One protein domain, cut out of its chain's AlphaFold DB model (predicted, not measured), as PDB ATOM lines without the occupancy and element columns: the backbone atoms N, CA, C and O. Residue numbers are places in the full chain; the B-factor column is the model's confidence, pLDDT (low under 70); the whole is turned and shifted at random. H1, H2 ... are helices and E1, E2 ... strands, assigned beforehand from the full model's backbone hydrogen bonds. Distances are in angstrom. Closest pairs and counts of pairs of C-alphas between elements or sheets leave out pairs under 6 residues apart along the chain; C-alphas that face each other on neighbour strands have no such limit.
ATOM      1  N   ILE A 454      49.367 -29.310 -57.116       60.06
ATOM      2  CA  ILE A 454      48.234 -28.368 -57.044       60.06
ATOM      3  C   ILE A 454      47.042 -28.950 -57.803       60.06
ATOM      4  O   ILE A 454      47.050 -28.996 -59.032       60.06
ATOM      5  N   TYR A 455      46.001 -29.346 -57.080       60.59
ATOM      6  CA  TYR A 455      44.704 -29.692 -57.650       60.59
ATOM      7  C   TYR A 455      43.877 -28.413 -57.877       60.59
ATOM      8  O   TYR A 455      43.769 -27.558 -56.993       60.59
ATOM      9  N   ASN A 456      43.284 -28.271 -59.063       70.12
ATOM     10  CA  ASN A 456      42.438 -27.129 -59.418       70.12
ATOM     11  C   ASN A 456      40.973 -27.576 -59.448       70.12
ATOM     12  O   ASN A 456      40.526 -28.106 -60.458       70.12
ATOM     13  N   GLY A 457      40.246 -27.353 -58.355       69.06
ATOM     14  CA  GLY A 457      38.851 -27.768 -58.194       69.06
ATOM     15  C   GLY A 457      38.688 -29.137 -57.526       69.06
ATOM     16  O   GLY A 457      39.573 -29.989 -57.581       69.06
ATOM     17  N   LEU A 458      37.550 -29.340 -56.849       77.12
ATOM     18  CA  LEU A 458      37.231 -30.583 -56.122       77.12
ATOM     19  C   LEU A 458      37.063 -31.799 -57.047       77.12
ATOM     20  O   LEU A 458      37.304 -32.934 -56.637       77.12
ATOM     21  N   ASP A 459      36.705 -31.563 -58.304       78.44
ATOM     22  CA  ASP A 459      36.639 -32.561 -59.368       78.44
ATOM     23  C   ASP A 459      38.004 -33.201 -59.656       78.44
ATOM     24  O   ASP A 459      38.064 -34.403 -59.916       78.44
ATOM     25  N   ALA A 460      39.100 -32.448 -59.506       61.25
ATOM     26  CA  ALA A 460      40.460 -32.951 -59.703       61.25
ATOM     27  C   ALA A 460      40.872 -34.035 -58.688       61.25
ATOM     28  O   ALA A 460      41.785 -34.807 -58.963       61.25
ATOM     29  N   VAL A 461      40.182 -34.121 -57.546       73.81
ATOM     30  CA  VAL A 461      40.366 -35.166 -56.519       73.81
ATOM     31  C   VAL A 461      39.133 -36.070 -56.385       73.81
ATOM     32  O   VAL A 461      38.991 -36.803 -55.407       73.81
ATOM     33  N   GLY A 462      38.206 -36.012 -57.348       81.12
ATOM     34  CA  GLY A 462      37.001 -36.845 -57.367       81.12
ATOM     35  C   GLY A 462      36.013 -36.570 -56.227       81.12
ATOM     36  O   GLY A 462      35.210 -37.440 -55.891       81.12
ATOM     37  N   VAL A 463      36.056 -35.384 -55.614       87.38
ATOM     38  CA  VAL A 463      35.185 -35.016 -54.492       87.38
ATOM     39  C   VAL A 463      33.984 -34.226 -54.996       87.38
ATOM     40  O   VAL A 463      34.119 -33.185 -55.632       87.38
ATOM     41  N   ASN A 464      32.780 -34.698 -54.667       88.69
ATOM     42  CA  ASN A 464      31.550 -33.969 -54.951       88.69
ATOM     43  C   ASN A 464      31.175 -33.074 -53.748       88.69
ATOM     44  O   ASN A 464      30.848 -33.617 -52.688       88.69
ATOM     45  N   PRO A 465      31.154 -31.734 -53.896       84.81
ATOM     46  CA  PRO A 465      30.845 -30.809 -52.802       84.81
ATOM     47  C   PRO A 465      29.480 -31.052 -52.138       84.81
ATOM     48  O   PRO A 465      29.329 -30.828 -50.939       84.81
ATOM     49  N   SER A 466      28.495 -31.559 -52.885       82.81
ATOM     50  CA  SER A 466      27.151 -31.854 -52.361       82.81
ATOM     51  C   SER A 466      27.092 -33.061 -51.415       82.81
ATOM     52  O   SER A 466      26.108 -33.216 -50.696       82.81
ATOM     53  N   LEU A 467      28.132 -33.904 -51.398       85.12
ATOM     54  CA  LEU A 467      28.229 -35.094 -50.544       85.12
ATOM     55  C   LEU A 467      29.087 -34.862 -49.289       85.12
ATOM     56  O   LEU A 467      29.320 -35.792 -48.516       85.12
ATOM     57  N   LEU A 468      29.582 -33.638 -49.080       92.62
ATOM     58  CA  LEU A 468      30.370 -33.300 -47.899       92.62
ATOM     59  C   LEU A 468      29.492 -33.286 -46.642       92.62
ATOM     60  O   LEU A 468      28.330 -32.886 -46.665       92.62
ATOM     61  N   THR A 469      30.073 -33.722 -45.526       92.50
ATOM     62  CA  THR A 469      29.408 -33.769 -44.219       92.50
ATOM     63  C   THR A 469      30.012 -32.712 -43.300       92.50
ATOM     64  O   THR A 469      31.236 -32.602 -43.204       92.50
ATOM     65  N   ALA A 470      29.157 -31.940 -42.625       89.94
ATOM     66  CA  ALA A 470      29.589 -30.951 -41.642       89.94
ATOM     67  C   ALA A 470      30.405 -31.616 -40.518       89.94
ATOM     68  O   ALA A 470      30.052 -32.687 -40.027       89.94
ATOM     69  N   GLY A 471      31.498 -30.975 -40.119       85.06
ATOM     70  CA  GLY A 471      32.481 -31.459 -39.154       85.06
ATOM     71  C   GLY A 471      33.636 -32.258 -39.767       85.06
ATOM     72  O   GLY A 471      34.573 -32.598 -39.046       85.06
ATOM     73  N   SER A 472      33.602 -32.575 -41.067       90.31
ATOM     74  CA  SER A 472      34.648 -33.381 -41.713       90.31
ATOM     75  C   SER A 472      34.931 -33.018 -43.171       90.31
ATOM     76  O   SER A 472      35.562 -33.806 -43.875       90.31
ATOM     77  N   SER A 473      34.471 -31.868 -43.665       92.44
ATOM     78  CA  SER A 473      34.583 -31.513 -45.086       92.44
ATOM     79  C   SER A 473      36.040 -31.451 -45.552       92.44
ATOM     80  O   SER A 473      36.392 -32.047 -46.569       92.44
ATOM     81  N   ILE A 474      36.912 -30.789 -44.784       91.81
ATOM     82  CA  ILE A 474      38.337 -30.629 -45.121       91.81
ATOM     83  C   ILE A 474      39.085 -31.955 -44.981       91.81
ATOM     84  O   ILE A 474      39.946 -32.277 -45.802       91.81
ATOM     85  N   LYS A 475      38.706 -32.777 -43.999       87.94
ATOM     86  CA  LYS A 475      39.206 -34.148 -43.867       87.94
ATOM     87  C   LYS A 475      38.868 -34.998 -45.096       87.94
ATOM     88  O   LYS A 475      39.763 -35.612 -45.659       87.94
ATOM     89  N   THR A 476      37.609 -35.006 -45.537       89.94
ATOM     90  CA  THR A 476      37.178 -35.788 -46.708       89.94
ATOM     91  C   THR A 476      37.879 -35.325 -47.986       89.94
ATOM     92  O   THR A 476      38.317 -36.153 -48.783       89.94
ATOM     93  N   ILE A 477      38.046 -34.011 -48.167       88.81
ATOM     94  CA  ILE A 477      38.782 -33.454 -49.310       88.81
ATOM     95  C   ILE A 477      40.247 -33.907 -49.279       88.81
ATOM     96  O   ILE A 477      40.763 -34.415 -50.271       88.81
ATOM     97  N   SER A 478      40.907 -33.789 -48.126       83.81
ATOM     98  CA  SER A 478      42.322 -34.150 -47.976       83.81
ATOM     99  C   SER A 478      42.604 -35.654 -48.009       83.81
ATOM    100  O   SER A 478      43.698 -36.054 -48.412       83.81
ATOM    101  N   SER A 479      41.649 -36.523 -47.668       84.44
ATOM    102  CA  SER A 479      41.810 -37.972 -47.874       84.44
ATOM    103  C   SER A 479      41.943 -38.360 -49.350       84.44
ATOM    104  O   SER A 479      42.577 -39.369 -49.637       84.44
ATOM    105  N   SER A 480      41.428 -37.539 -50.268       81.19
ATOM    106  CA  SER A 480      41.554 -37.741 -51.718       81.19
ATOM    107  C   SER A 480      42.765 -37.028 -52.340       81.19
ATOM    108  O   SER A 480      42.916 -37.027 -53.557       81.19
ATOM    109  N   MET A 481      43.621 -36.403 -51.526       73.75
ATOM    110  CA  MET A 481      44.823 -35.681 -51.958       73.75
ATOM    111  C   MET A 481      46.102 -36.470 -51.634       73.75
ATOM    112  O   MET A 481      46.165 -37.155 -50.610       73.75
ATOM    113  N   ALA A 482      47.163 -36.309 -52.429       62.53
ATOM    114  CA  ALA A 482      48.503 -36.807 -52.091       62.53
ATOM    115  C   ALA A 482      49.156 -36.024 -50.928       62.53
ATOM    116  O   ALA A 482      48.828 -34.861 -50.690       62.53
ATOM    117  N   ASP A 483      50.092 -36.631 -50.193       58.31
ATOM    118  CA  ASP A 483      50.916 -35.904 -49.211       58.31
ATOM    119  C   ASP A 483      51.845 -34.909 -49.936       58.31
ATOM    120  O   ASP A 483      52.328 -35.191 -51.030       58.31
ATOM    121  N   GLY A 484      52.078 -33.728 -49.357       48.56
ATOM    122  CA  GLY A 484      52.802 -32.648 -50.036       48.56
ATOM    123  C   GLY A 484      52.016 -32.053 -51.210       48.56
ATOM    124  O   GLY A 484      52.569 -31.811 -52.277       48.56
ATOM    125  N   SER A 485      50.711 -31.834 -51.050       60.84
ATOM    126  CA  SER A 485      49.856 -31.254 -52.094       60.84
ATOM    127  C   SER A 485      49.007 -30.097 -51.572       60.84
ATOM    128  O   SER A 485      48.858 -29.896 -50.363       60.84
ATOM    129  N   MET A 486      48.441 -29.316 -52.486       65.56
ATOM    130  CA  MET A 486      47.364 -28.383 -52.208       65.56
ATOM    131  C   MET A 486      46.217 -28.560 -53.199       65.56
ATOM    132  O   MET A 486      46.405 -29.024 -54.317       65.56
ATOM    133  N   ILE A 487      45.029 -28.126 -52.816       74.31
ATOM    134  CA  ILE A 487      43.883 -27.994 -53.710       74.31
ATOM    135  C   ILE A 487      43.280 -26.614 -53.544       74.31
ATOM    136  O   ILE A 487      43.123 -26.149 -52.416       74.31
ATOM    137  N   VAL A 488      42.923 -25.975 -54.655       77.19
ATOM    138  CA  VAL A 488      42.205 -24.697 -54.666       77.19
ATOM    139  C   VAL A 488      40.833 -24.912 -55.286       77.19
ATOM    140  O   VAL A 488      40.734 -25.430 -56.395       77.19
ATOM    141  N   PHE A 489      39.768 -24.513 -54.598       82.56
ATOM    142  CA  PHE A 489      38.400 -24.635 -55.106       82.56
ATOM    143  C   PHE A 489      37.514 -23.470 -54.660       82.56
ATOM    144  O   PHE A 489      37.795 -22.792 -53.672       82.56
ATOM    145  N   SER A 490      36.431 -23.234 -55.397       84.44
ATOM    146  CA  SER A 490      35.429 -22.222 -55.051       84.44
ATOM    147  C   SER A 490      34.418 -22.771 -54.047       84.44
ATOM    148  O   SER A 490      33.977 -23.911 -54.167       84.44
ATOM    149  N   ILE A 491      34.013 -21.935 -53.098       85.38
ATOM    150  CA  ILE A 491      32.884 -22.169 -52.198       85.38
ATOM    151  C   ILE A 491      31.689 -21.426 -52.793       85.38
ATOM    152  O   ILE A 491      31.765 -20.214 -53.016       85.38
ATOM    153  N   SER A 492      30.605 -22.147 -53.063       86.44
ATOM    154  CA  SER A 492      29.443 -21.660 -53.816       86.44
ATOM    155  C   SER A 492      28.130 -21.776 -53.031       86.44
ATOM    156  O   SER A 492      27.050 -21.765 -53.622       86.44
ATOM    157  N   GLY A 493      28.204 -21.842 -51.699       81.62
ATOM    158  CA  GLY A 493      27.047 -21.881 -50.800       81.62
ATOM    159  C   GLY A 493      26.735 -23.260 -50.218       81.62
ATOM    160  O   GLY A 493      25.652 -23.457 -49.666       81.62
ATOM    161  N   GLU A 494      27.657 -24.217 -50.320       91.00
ATOM    162  CA  GLU A 494      27.524 -25.544 -49.730       91.00
ATOM    163  C   GLU A 494      27.416 -25.459 -48.197       91.00
ATOM    164  O   GLU A 494      28.279 -24.892 -47.524       91.00
ATOM    165  N   SER A 495      26.376 -26.064 -47.617       89.56
ATOM    166  CA  SER A 495      26.084 -25.962 -46.178       89.56
ATOM    167  C   SER A 495      27.158 -26.597 -45.286       89.56
ATOM    168  O   SER A 495      27.475 -26.049 -44.230       89.56
ATOM    169  N   ALA A 496      27.748 -27.718 -45.711       91.31
ATOM    170  CA  ALA A 496      28.827 -28.386 -44.982       91.31
ATOM    171  C   ALA A 496      30.112 -27.539 -44.944       91.31
ATOM    172  O   ALA A 496      30.722 -27.391 -43.887       91.31
ATOM    173  N   LEU A 497      30.473 -26.906 -46.067       90.19
ATOM    174  CA  LEU A 497      31.622 -25.999 -46.137       90.19
ATOM    175  C   LEU A 497      31.374 -24.710 -45.354       90.19
ATOM    176  O   LEU A 497      32.281 -24.241 -44.673       90.19
ATOM    177  N   LEU A 498      30.153 -24.167 -45.379       88.44
ATOM    178  CA  LEU A 498      29.785 -23.031 -44.534       88.44
ATOM    179  C   LEU A 498      29.964 -23.359 -43.045       88.44
ATOM    180  O   LEU A 498      30.511 -22.543 -42.310       88.44
ATOM    181  N   SER A 499      29.527 -24.540 -42.607       88.88
ATOM    182  CA  SER A 499      29.704 -24.989 -41.221       88.88
ATOM    183  C   SER A 499      31.182 -25.101 -40.839       88.88
ATOM    184  O   SER A 499      31.577 -24.659 -39.762       88.88
ATOM    185  N   ASP A 500      31.999 -25.673 -41.722       88.12
ATOM    186  CA  ASP A 500      33.384 -26.026 -41.404       88.12
ATOM    187  C   ASP A 500      34.366 -24.874 -41.597       88.12
ATOM    188  O   ASP A 500      35.358 -24.798 -40.885       88.12
ATOM    189  N   LEU A 501      34.097 -23.975 -42.542       83.38
ATOM    190  CA  LEU A 501      34.966 -22.849 -42.884       83.38
ATOM    191  C   LEU A 501      34.407 -21.511 -42.397       83.38
ATOM    192  O   LEU A 501      35.142 -20.530 -42.360       83.38
ATOM    193  N   GLY A 502      33.123 -21.416 -42.048       79.38
ATOM    194  CA  GLY A 502      32.488 -20.142 -41.692       79.38
ATOM    195  C   GLY A 502      32.384 -19.149 -42.858       79.38
ATOM    196  O   GLY A 502      32.157 -17.958 -42.635       79.38
ATOM    197  N   ILE A 503      32.570 -19.617 -44.098       78.00
ATOM    198  CA  ILE A 503      32.557 -18.811 -45.325       78.00
ATOM    199  C   ILE A 503      31.535 -19.410 -46.288       78.00
ATOM    200  O   ILE A 503      31.612 -20.587 -46.624       78.00
ATOM    201  N   GLN A 504      30.573 -18.592 -46.723       82.31
ATOM    202  CA  GLN A 504      29.474 -19.035 -47.587       82.31
ATOM    203  C   GLN A 504      29.827 -18.971 -49.077       82.31
ATOM    204  O   GLN A 504      29.434 -19.850 -49.835       82.31
ATOM    205  N   PHE A 505      30.566 -17.940 -49.492       79.50
ATOM    206  CA  PHE A 505      30.994 -17.733 -50.875       79.50
ATOM    207  C   PHE A 505      32.441 -17.253 -50.889       79.50
ATOM    208  O   PHE A 505      32.798 -16.334 -50.145       79.50
ATOM    209  N   GLY A 506      33.292 -17.879 -51.696       77.31
ATOM    210  CA  GLY A 506      34.720 -17.595 -51.633       77.31
ATOM    211  C   GLY A 506      35.594 -18.596 -52.359       77.31
ATOM    212  O   GLY A 506      35.130 -19.373 -53.188       77.31
ATOM    213  N   THR A 507      36.875 -18.588 -52.016       78.88
ATOM    214  CA  THR A 507      37.842 -19.604 -52.434       78.88
ATOM    215  C   THR A 507      38.409 -20.297 -51.207       78.88
ATOM    216  O   THR A 507      38.595 -19.677 -50.165       78.88
ATOM    217  N   CYS A 508      38.684 -21.589 -51.311       83.06
ATOM    218  CA  CYS A 508      39.359 -22.371 -50.289       83.06
ATOM    219  C   CYS A 508      40.621 -22.981 -50.880       83.06
ATOM    220  O   CYS A 508      40.592 -23.513 -51.987       83.06
ATOM    221  N   THR A 509      41.718 -22.899 -50.134       78.88
ATOM    222  CA  THR A 509      42.949 -23.636 -50.402       78.88
ATOM    223  C   THR A 509      43.184 -24.615 -49.267       78.88
ATOM    224  O   THR A 509      43.340 -24.188 -48.127       78.88
ATOM    225  N   VAL A 510      43.235 -25.911 -49.551       81.25
ATOM    226  CA  VAL A 510      43.626 -26.931 -48.568       81.25
ATOM    227  C   VAL A 510      45.050 -27.353 -48.872       81.25
ATOM    228  O   VAL A 510      45.365 -27.643 -50.017       81.25
ATOM    229  N   PHE A 511      45.895 -27.402 -47.855       65.12
ATOM    230  CA  PHE A 511      47.271 -27.865 -47.903       65.12
ATOM    231  C   PHE A 511      47.369 -29.173 -47.124       65.12
ATOM    232  O   PHE A 511      47.094 -29.212 -45.923       65.12
ATOM    233  N   LYS A 512      47.792 -30.246 -47.790       69.94
ATOM    234  CA  LYS A 512      48.090 -31.532 -47.163       69.94
ATOM    235  C   LYS A 512      49.597 -31.684 -47.063       69.94
ATOM    236  O   LYS A 512      50.259 -32.036 -48.031       69.94
ATOM    237  N   VAL A 513      50.144 -31.405 -45.882       50.91
ATOM    238  CA  VAL A 513      51.579 -31.589 -45.626       50.91
ATOM    239  C   VAL A 513      51.874 -33.076 -45.458       50.91
ATOM    240  O   VAL A 513      52.786 -33.597 -46.085       50.91
ATOM    241  N   THR A 514      51.066 -33.760 -44.646       54.91
ATOM    242  CA  THR A 514      51.050 -35.223 -44.494       54.91
ATOM    243  C   THR A 514      49.623 -35.679 -44.206       54.91
ATOM    244  O   THR A 514      48.770 -34.856 -43.863       54.91
ATOM    245  N   SER A 515      49.379 -36.988 -44.209       61.56
ATOM    246  CA  SER A 515      48.107 -37.584 -43.765       61.56
ATOM    247  C   SER A 515      47.649 -37.151 -42.359       61.56
ATOM    248  O   SER A 515      46.456 -37.190 -42.071       61.56
ATOM    249  N   ASN A 516      48.567 -36.694 -41.500       51.53
ATOM    250  CA  ASN A 516      48.275 -36.247 -40.131       51.53
ATOM    251  C   ASN A 516      48.405 -34.733 -39.919       51.53
ATOM    252  O   ASN A 516      48.205 -34.264 -38.800       51.53
ATOM    253  N   ARG A 517      48.778 -33.972 -40.954       54.75
ATOM    254  CA  ARG A 517      48.980 -32.524 -40.863       54.75
ATOM    255  C   ARG A 517      48.423 -31.860 -42.110       54.75
ATOM    256  O   ARG A 517      49.106 -31.764 -43.133       54.75
ATOM    257  N   ILE A 518      47.186 -31.404 -41.997       64.88
ATOM    258  CA  ILE A 518      46.454 -30.709 -43.054       64.88
ATOM    259  C   ILE A 518      45.985 -29.374 -42.496       64.88
ATOM    260  O   ILE A 518      45.554 -29.313 -41.346       64.88
ATOM    261  N   TYR A 519      46.028 -28.328 -43.313       62.94
ATOM    262  CA  TYR A 519      45.399 -27.058 -42.978       62.94
ATOM    263  C   TYR A 519      44.686 -26.470 -44.192       62.94
ATOM    264  O   TYR A 519      45.119 -26.649 -45.327       62.94
ATOM    265  N   ALA A 520      43.584 -25.771 -43.969       70.44
ATOM    266  CA  ALA A 520      42.815 -25.092 -44.994       70.44
ATOM    267  C   ALA A 520      42.754 -23.597 -44.713       70.44
ATOM    268  O   ALA A 520      42.611 -23.179 -43.566       70.44
ATOM    269  N   ILE A 521      42.842 -22.811 -45.778       65.69
ATOM    270  CA  ILE A 521      42.696 -21.364 -45.769       65.69
ATOM    271  C   ILE A 521      41.568 -21.023 -46.730       65.69
ATOM    272  O   ILE A 521      41.708 -21.182 -47.943       65.69
ATOM    273  N   ALA A 522      40.457 -20.535 -46.202       74.44
ATOM    274  CA  ALA A 522      39.349 -20.051 -47.011       74.44
ATOM    275  C   ALA A 522      39.275 -18.530 -46.957       74.44
ATOM    276  O   ALA A 522      39.510 -17.935 -45.914       74.44
ATOM    277  N   SER A 523      38.978 -17.893 -48.082       69.06
ATOM    278  CA  SER A 523      38.829 -16.446 -48.200       69.06
ATOM    279  C   SER A 523      37.461 -16.112 -48.772       69.06
ATOM    280  O   SER A 523      37.095 -16.593 -49.844       69.06
ATOM    281  N   GLU A 524      36.704 -15.287 -48.056       73.00
ATOM    282  CA  GLU A 524      35.386 -14.824 -48.481       73.00
ATOM    283  C   GLU A 524      35.539 -13.916 -49.704       73.00
ATOM    284  O   GLU A 524      36.361 -13.001 -49.720       73.00
ATOM    285  N   GLN A 525      34.744 -14.165 -50.737       64.56
ATOM    286  CA  GLN A 525      34.625 -13.294 -51.903       64.56
ATOM    287  C   GLN A 525      33.140 -12.963 -52.017       64.56
ATOM    288  O   GLN A 525      32.324 -13.851 -52.264       64.56
ATOM    289  N   SER A 526      32.753 -11.706 -51.782       54.34
ATOM    290  CA  SER A 526      31.347 -11.336 -51.921       54.34
ATOM    291  C   SER A 526      30.958 -11.327 -53.398       54.34
ATOM    292  O   SER A 526      31.631 -10.725 -54.232       54.34
ATOM    293  N   SER A 527      29.818 -11.935 -53.721       47.25
ATOM    294  CA  SER A 527      29.172 -11.778 -55.030       47.25
ATOM    295  C   SER A 527      28.673 -10.343 -55.269       47.25
ATOM    296  O   SER A 527      28.391  -9.960 -56.402       47.25
ATOM    297  N   SER A 528      28.596  -9.520 -54.217       44.66
ATOM    298  CA  SER A 528      28.338  -8.084 -54.293       44.66
ATOM    299  C   SER A 528      29.648  -7.302 -54.452       44.66
ATOM    300  O   SER A 528      30.384  -7.080 -53.493       44.66
ATOM    301  N   LEU A 529      29.941  -6.836 -55.667       42.19
ATOM    302  CA  LEU A 529      30.978  -5.831 -55.930       42.19
ATOM    303  C   LEU A 529      30.527  -4.467 -55.369       42.19
ATOM    304  O   LEU A 529      30.068  -3.598 -56.104       42.19
ATOM    305  N   SER A 530      30.599  -4.291 -54.051       43.16
ATOM    306  CA  SER A 530      30.291  -3.029 -53.375       43.16
ATOM    307  C   SER A 530      31.554  -2.444 -52.745       43.16
ATOM    308  O   SER A 530      32.256  -3.135 -52.011       43.16
ATOM    309  N   ALA A 531      31.805  -1.147 -52.953       42.09
ATOM    310  CA  ALA A 531      32.889  -0.404 -52.297       42.09
ATOM    311  C   ALA A 531      32.754  -0.343 -50.757       42.09
ATOM    312  O   ALA A 531      33.693   0.057 -50.074       42.09
ATOM    313  N   THR A 532      31.599  -0.746 -50.212       43.22
ATOM    314  CA  THR A 532      31.323  -0.855 -48.771       43.22
ATOM    315  C   THR A 532      31.266  -2.301 -48.266       43.22
ATOM    316  O   THR A 532      30.889  -2.524 -47.116       43.22
ATOM    317  N   SER A 533      31.614  -3.294 -49.098       41.75
ATOM    318  CA  SER A 533      31.623  -4.698 -48.673       41.75
ATOM    319  C   SER A 533      32.670  -4.905 -47.565       41.75
ATOM    320  O   SER A 533      33.798  -4.415 -47.710       41.75
ATOM    321  N   PRO A 534      32.339  -5.580 -46.444       47.19
ATOM    322  CA  PRO A 534      33.329  -5.909 -45.426       47.19
ATOM    323  C   PRO A 534      34.483  -6.681 -46.078       47.19
ATOM    324  O   PRO A 534      34.265  -7.579 -46.890       47.19
ATOM    325  N   ARG A 535      35.720  -6.273 -45.765       49.38
ATOM    326  CA  ARG A 535      36.946  -6.872 -46.316       49.38
ATOM    327  C   ARG A 535      36.941  -8.402 -46.130       49.38
ATOM    328  O   ARG A 535      36.394  -8.867 -45.129       49.38
ATOM    329  N   PRO A 536      37.558  -9.165 -47.055       55.53
ATOM    330  CA  PRO A 536      37.458 -10.623 -47.099       55.53
ATOM    331  C   PRO A 536      37.829 -11.255 -45.752       55.53
ATOM    332  O   PRO A 536      38.916 -11.008 -45.225       55.53
ATOM    333  N   LYS A 537      36.924 -12.065 -45.189       61.59
ATOM    334  CA  LYS A 537      37.237 -12.947 -44.058       61.59
ATOM    335  C   LYS A 537      38.200 -14.023 -44.532       61.59
ATOM    336  O   LYS A 537      37.973 -14.615 -45.583       61.59
ATOM    337  N   THR A 538      39.220 -14.314 -43.737       57.34
ATOM    338  CA  THR A 538      40.072 -15.487 -43.925       57.34
ATOM    339  C   THR A 538      39.776 -16.481 -42.815       57.34
ATOM    340  O   THR A 538      39.807 -16.114 -41.649       57.34
ATOM    341  N   SER A 539      39.484 -17.728 -43.150       63.16
ATOM    342  CA  SER A 539      39.242 -18.800 -42.191       63.16
ATOM    343  C   SER A 539      40.359 -19.828 -42.246       63.16
ATOM    344  O   SER A 539      40.800 -20.178 -43.341       63.16
ATOM    345  N   TYR A 540      40.792 -20.299 -41.079       56.06
ATOM    346  CA  TYR A 540      41.805 -21.334 -40.911       56.06
ATOM    347  C   TYR A 540      41.183 -22.565 -40.252       56.06
ATOM    348  O   TYR A 540      40.491 -22.443 -39.241       56.06
ATOM    349  N   VAL A 541      41.444 -23.743 -40.810       60.16
ATOM    350  CA  VAL A 541      41.008 -25.035 -40.259       60.16
ATOM    351  C   VAL A 541      42.173 -26.004 -40.306       60.16
ATOM    352  O   VAL A 541      42.771 -26.162 -41.364       60.16
ATOM    353  N   ASP A 542      42.449 -26.692 -39.204       54.91
ATOM    354  CA  ASP A 542      43.467 -27.739 -39.137       54.91
ATOM    355  C   ASP A 542      42.820 -29.127 -39.021       54.91
ATOM    356  O   ASP A 542      41.791 -29.296 -38.361       54.91
ATOM    357  N   VAL A 543      43.442 -30.146 -39.621       66.81
ATOM    358  CA  VAL A 543      43.093 -31.557 -39.402       66.81
ATOM    359  C   VAL A 543      44.317 -32.299 -38.878       66.81
ATOM    360  O   VAL A 543      45.372 -32.319 -39.518       66.81
ATOM    361  N   TYR A 544      44.140 -32.940 -37.723       56.12
ATOM    362  CA  TYR A 544      45.132 -33.791 -37.074       56.12
ATOM    363  C   TYR A 544      44.534 -35.186 -36.862       56.12
ATOM    364  O   TYR A 544      43.688 -35.400 -35.988       56.12
ATOM    365  N   GLY A 545      44.951 -36.149 -37.689       62.81
ATOM    366  CA  GLY A 545      44.423 -37.515 -37.665       62.81
ATOM    367  C   GLY A 545      42.909 -37.563 -37.918       62.81
ATOM    368  O   GLY A 545      42.433 -37.239 -39.005       62.81
ATOM    369  N   SER A 546      42.127 -37.991 -36.920       65.38
ATOM    370  CA  SER A 546      40.663 -38.088 -37.030       65.38
ATOM    371  C   SER A 546      39.915 -36.788 -36.720       65.38
ATOM    372  O   SER A 546      38.720 -36.723 -37.017       65.38
ATOM    373  N   TYR A 547      40.594 -35.782 -36.159       68.44
ATOM    374  CA  TYR A 547      40.006 -34.549 -35.642       68.44
ATOM    375  C   TYR A 547      40.179 -33.376 -36.618       68.44
ATOM    376  O   TYR A 547      41.296 -33.103 -37.055       68.44
ATOM    377  N   GLN A 548      39.088 -32.662 -36.916       83.50
ATOM    378  CA  GLN A 548      39.074 -31.390 -37.651       83.50
ATOM    379  C   GLN A 548      38.729 -30.261 -36.672       83.50
ATOM    380  O   GLN A 548      37.753 -30.367 -35.925       83.50
ATOM    381  N   SER A 549      39.524 -29.191 -36.658       64.44
ATOM    382  CA  SER A 549      39.277 -28.047 -35.784       64.44
ATOM    383  C   SER A 549      38.032 -27.264 -36.226       64.44
ATOM    384  O   SER A 549      37.698 -27.242 -37.413       64.44
ATOM    385  N   PRO A 550      37.367 -26.543 -35.308       73.44
ATOM    386  CA  PRO A 550      36.461 -25.463 -35.688       73.44
ATOM    387  C   PRO A 550      37.190 -24.383 -36.517       73.44
ATOM    388  O   PRO A 550      38.412 -24.241 -36.373       73.44
ATOM    389  N   PRO A 551      36.474 -23.594 -37.341       74.31
ATOM    390  CA  PRO A 551      37.079 -22.519 -38.123       74.31
ATOM    391  C   PRO A 551      37.578 -21.373 -37.242       74.31
ATOM    392  O   PRO A 551      36.826 -20.800 -36.449       74.31
ATOM    393  N   LEU A 552      38.836 -20.981 -37.437       65.88
ATOM    394  CA  LEU A 552      39.406 -19.757 -36.886       65.88
ATOM    395  C   LEU A 552      39.287 -18.634 -37.921       65.88
ATOM    396  O   LEU A 552      40.002 -18.624 -38.920       65.88
ATOM    397  N   ILE A 553      38.412 -17.660 -37.676       65.00
ATOM    398  CA  ILE A 553      38.157 -16.561 -38.615       65.00
ATOM    399  C   ILE A 553      39.025 -15.344 -38.262       65.00
ATOM    400  O   ILE A 553      38.876 -14.742 -37.201       65.00
ATOM    401  N   SER A 554      39.900 -14.953 -39.185       51.59
ATOM    402  CA  SER A 554      40.675 -13.713 -39.178       51.59
ATOM    403  C   SER A 554      40.070 -12.685 -40.136       51.59
ATOM    404  O   SER A 554      39.646 -13.005 -41.245       51.59
ATOM    405  N   ILE A 555      40.042 -11.422 -39.716       56.94
ATOM    406  CA  ILE A 555      39.542 -10.298 -40.511       56.94
ATOM    407  C   ILE A 555      40.692  -9.299 -40.652       56.94
ATOM    408  O   ILE A 555      41.115  -8.710 -39.658       56.94
ATOM    409  N   VAL A 556      41.199  -9.093 -41.872       43.41
ATOM    410  CA  VAL A 556      42.268  -8.115 -42.135       43.41
ATOM    411  C   VAL A 556      41.718  -6.695 -41.967       43.41
ATOM    412  O   VAL A 556      40.879  -6.247 -42.753       43.41
TER     413      VAL A 556
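Overview. This is residues 454 to 556 of the 655 residues of the protein "Tail_spike_N domain-containing protein" of Hafnia paralvei (UniProt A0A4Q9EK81). A twisted six-stranded sheet makes one wall, with the short helices H2 and H3 packed on one of its faces, the short H1 on that same face but beside the strands, and the other face bare. H2 and H3 pack on this sheet and meet at about a right angle, H1 lies near the edge strand E1, and the long loop of residues 525 to 536 reaches out past one end of E4 and E5. The printed part has 103 residues, with three named helices and six named strands in the order E1 H1 H2 E2 H3 E3 E4 E5 E6. The mixed sheet has the order E1 E2 E3 E4 E5 E6, with E1 and E2 parallel and the other neighbours antiparallel; the class is mixed, helices and strands. The whole is compact, with a radius of gyration of the C-alphas of 13.0 A, and elongated, spanning 41 by 24 by 23 A.

Arrangement. Inner strands E3, residues 505 to 514, and E4, residues 517 to 524, form a hairpin, with N 509 and O 521 at 2.8 A. E5, residues 537 to 544, forms a hairpin with E4, with N 520 and O 541 at 2.8 A. Edge strand E6, residues 552 to 555, forms a hairpin with E5, with N 554 and O 538 at 2.7 A. E3 E4 E5 E6 is a meander, each strand the antiparallel neighbour of the one before. On the other side of E3, E2, residues 485 to 492, is antiparallel to it, with N 487 and O 510 at 2.9 A. Edge strand E1, residues 454 to 456, is parallel to E2, with N 455 and O 486 at 2.8 A. H2, residues 473 to 479, is on the sheet at a height of 8.3 A, over E4 and only just over E3, with 3 of its C-alphas there; it runs slantwise to the strands, at 43 degrees to E4 on the local plane. H3, residues 495 to 501, is on the same face and touches H2, about perpendicular at 77 degrees; their closest C-alphas are those of Ser 473 and Leu 497, 6.3 A apart. H1, residues 458 to 461, is on that face too, over none of the strands, and is close to but not clearly touching H2. E1, H1, H2 and E2 form a strand-helix-strand unit, two parallel strands with helices between, with a right-handed crossover. In H2 and H3 every O i to N i+4 pair is within hydrogen-bond range; H1 is too short for one.

Along the chain. E3 is 27.4 A long, E4 23.6 A, E5 23.4 A and E2 22.6 A. C-alpha 454 begins E1 at (48.234, -28.368, -57.044), and C-alpha 555 ends E6 at (39.542, -10.298, -40.511).

Size, cuts and confidence. The farthest C-alphas, of Ala 531 and Gly 545, are 41.5 A apart. The printed part has no cut; the links H1 to H2 and E4 to E5 are long. Mean pLDDT of the printed part is 70.9, with 49 residues under 70, among them 525 to 547.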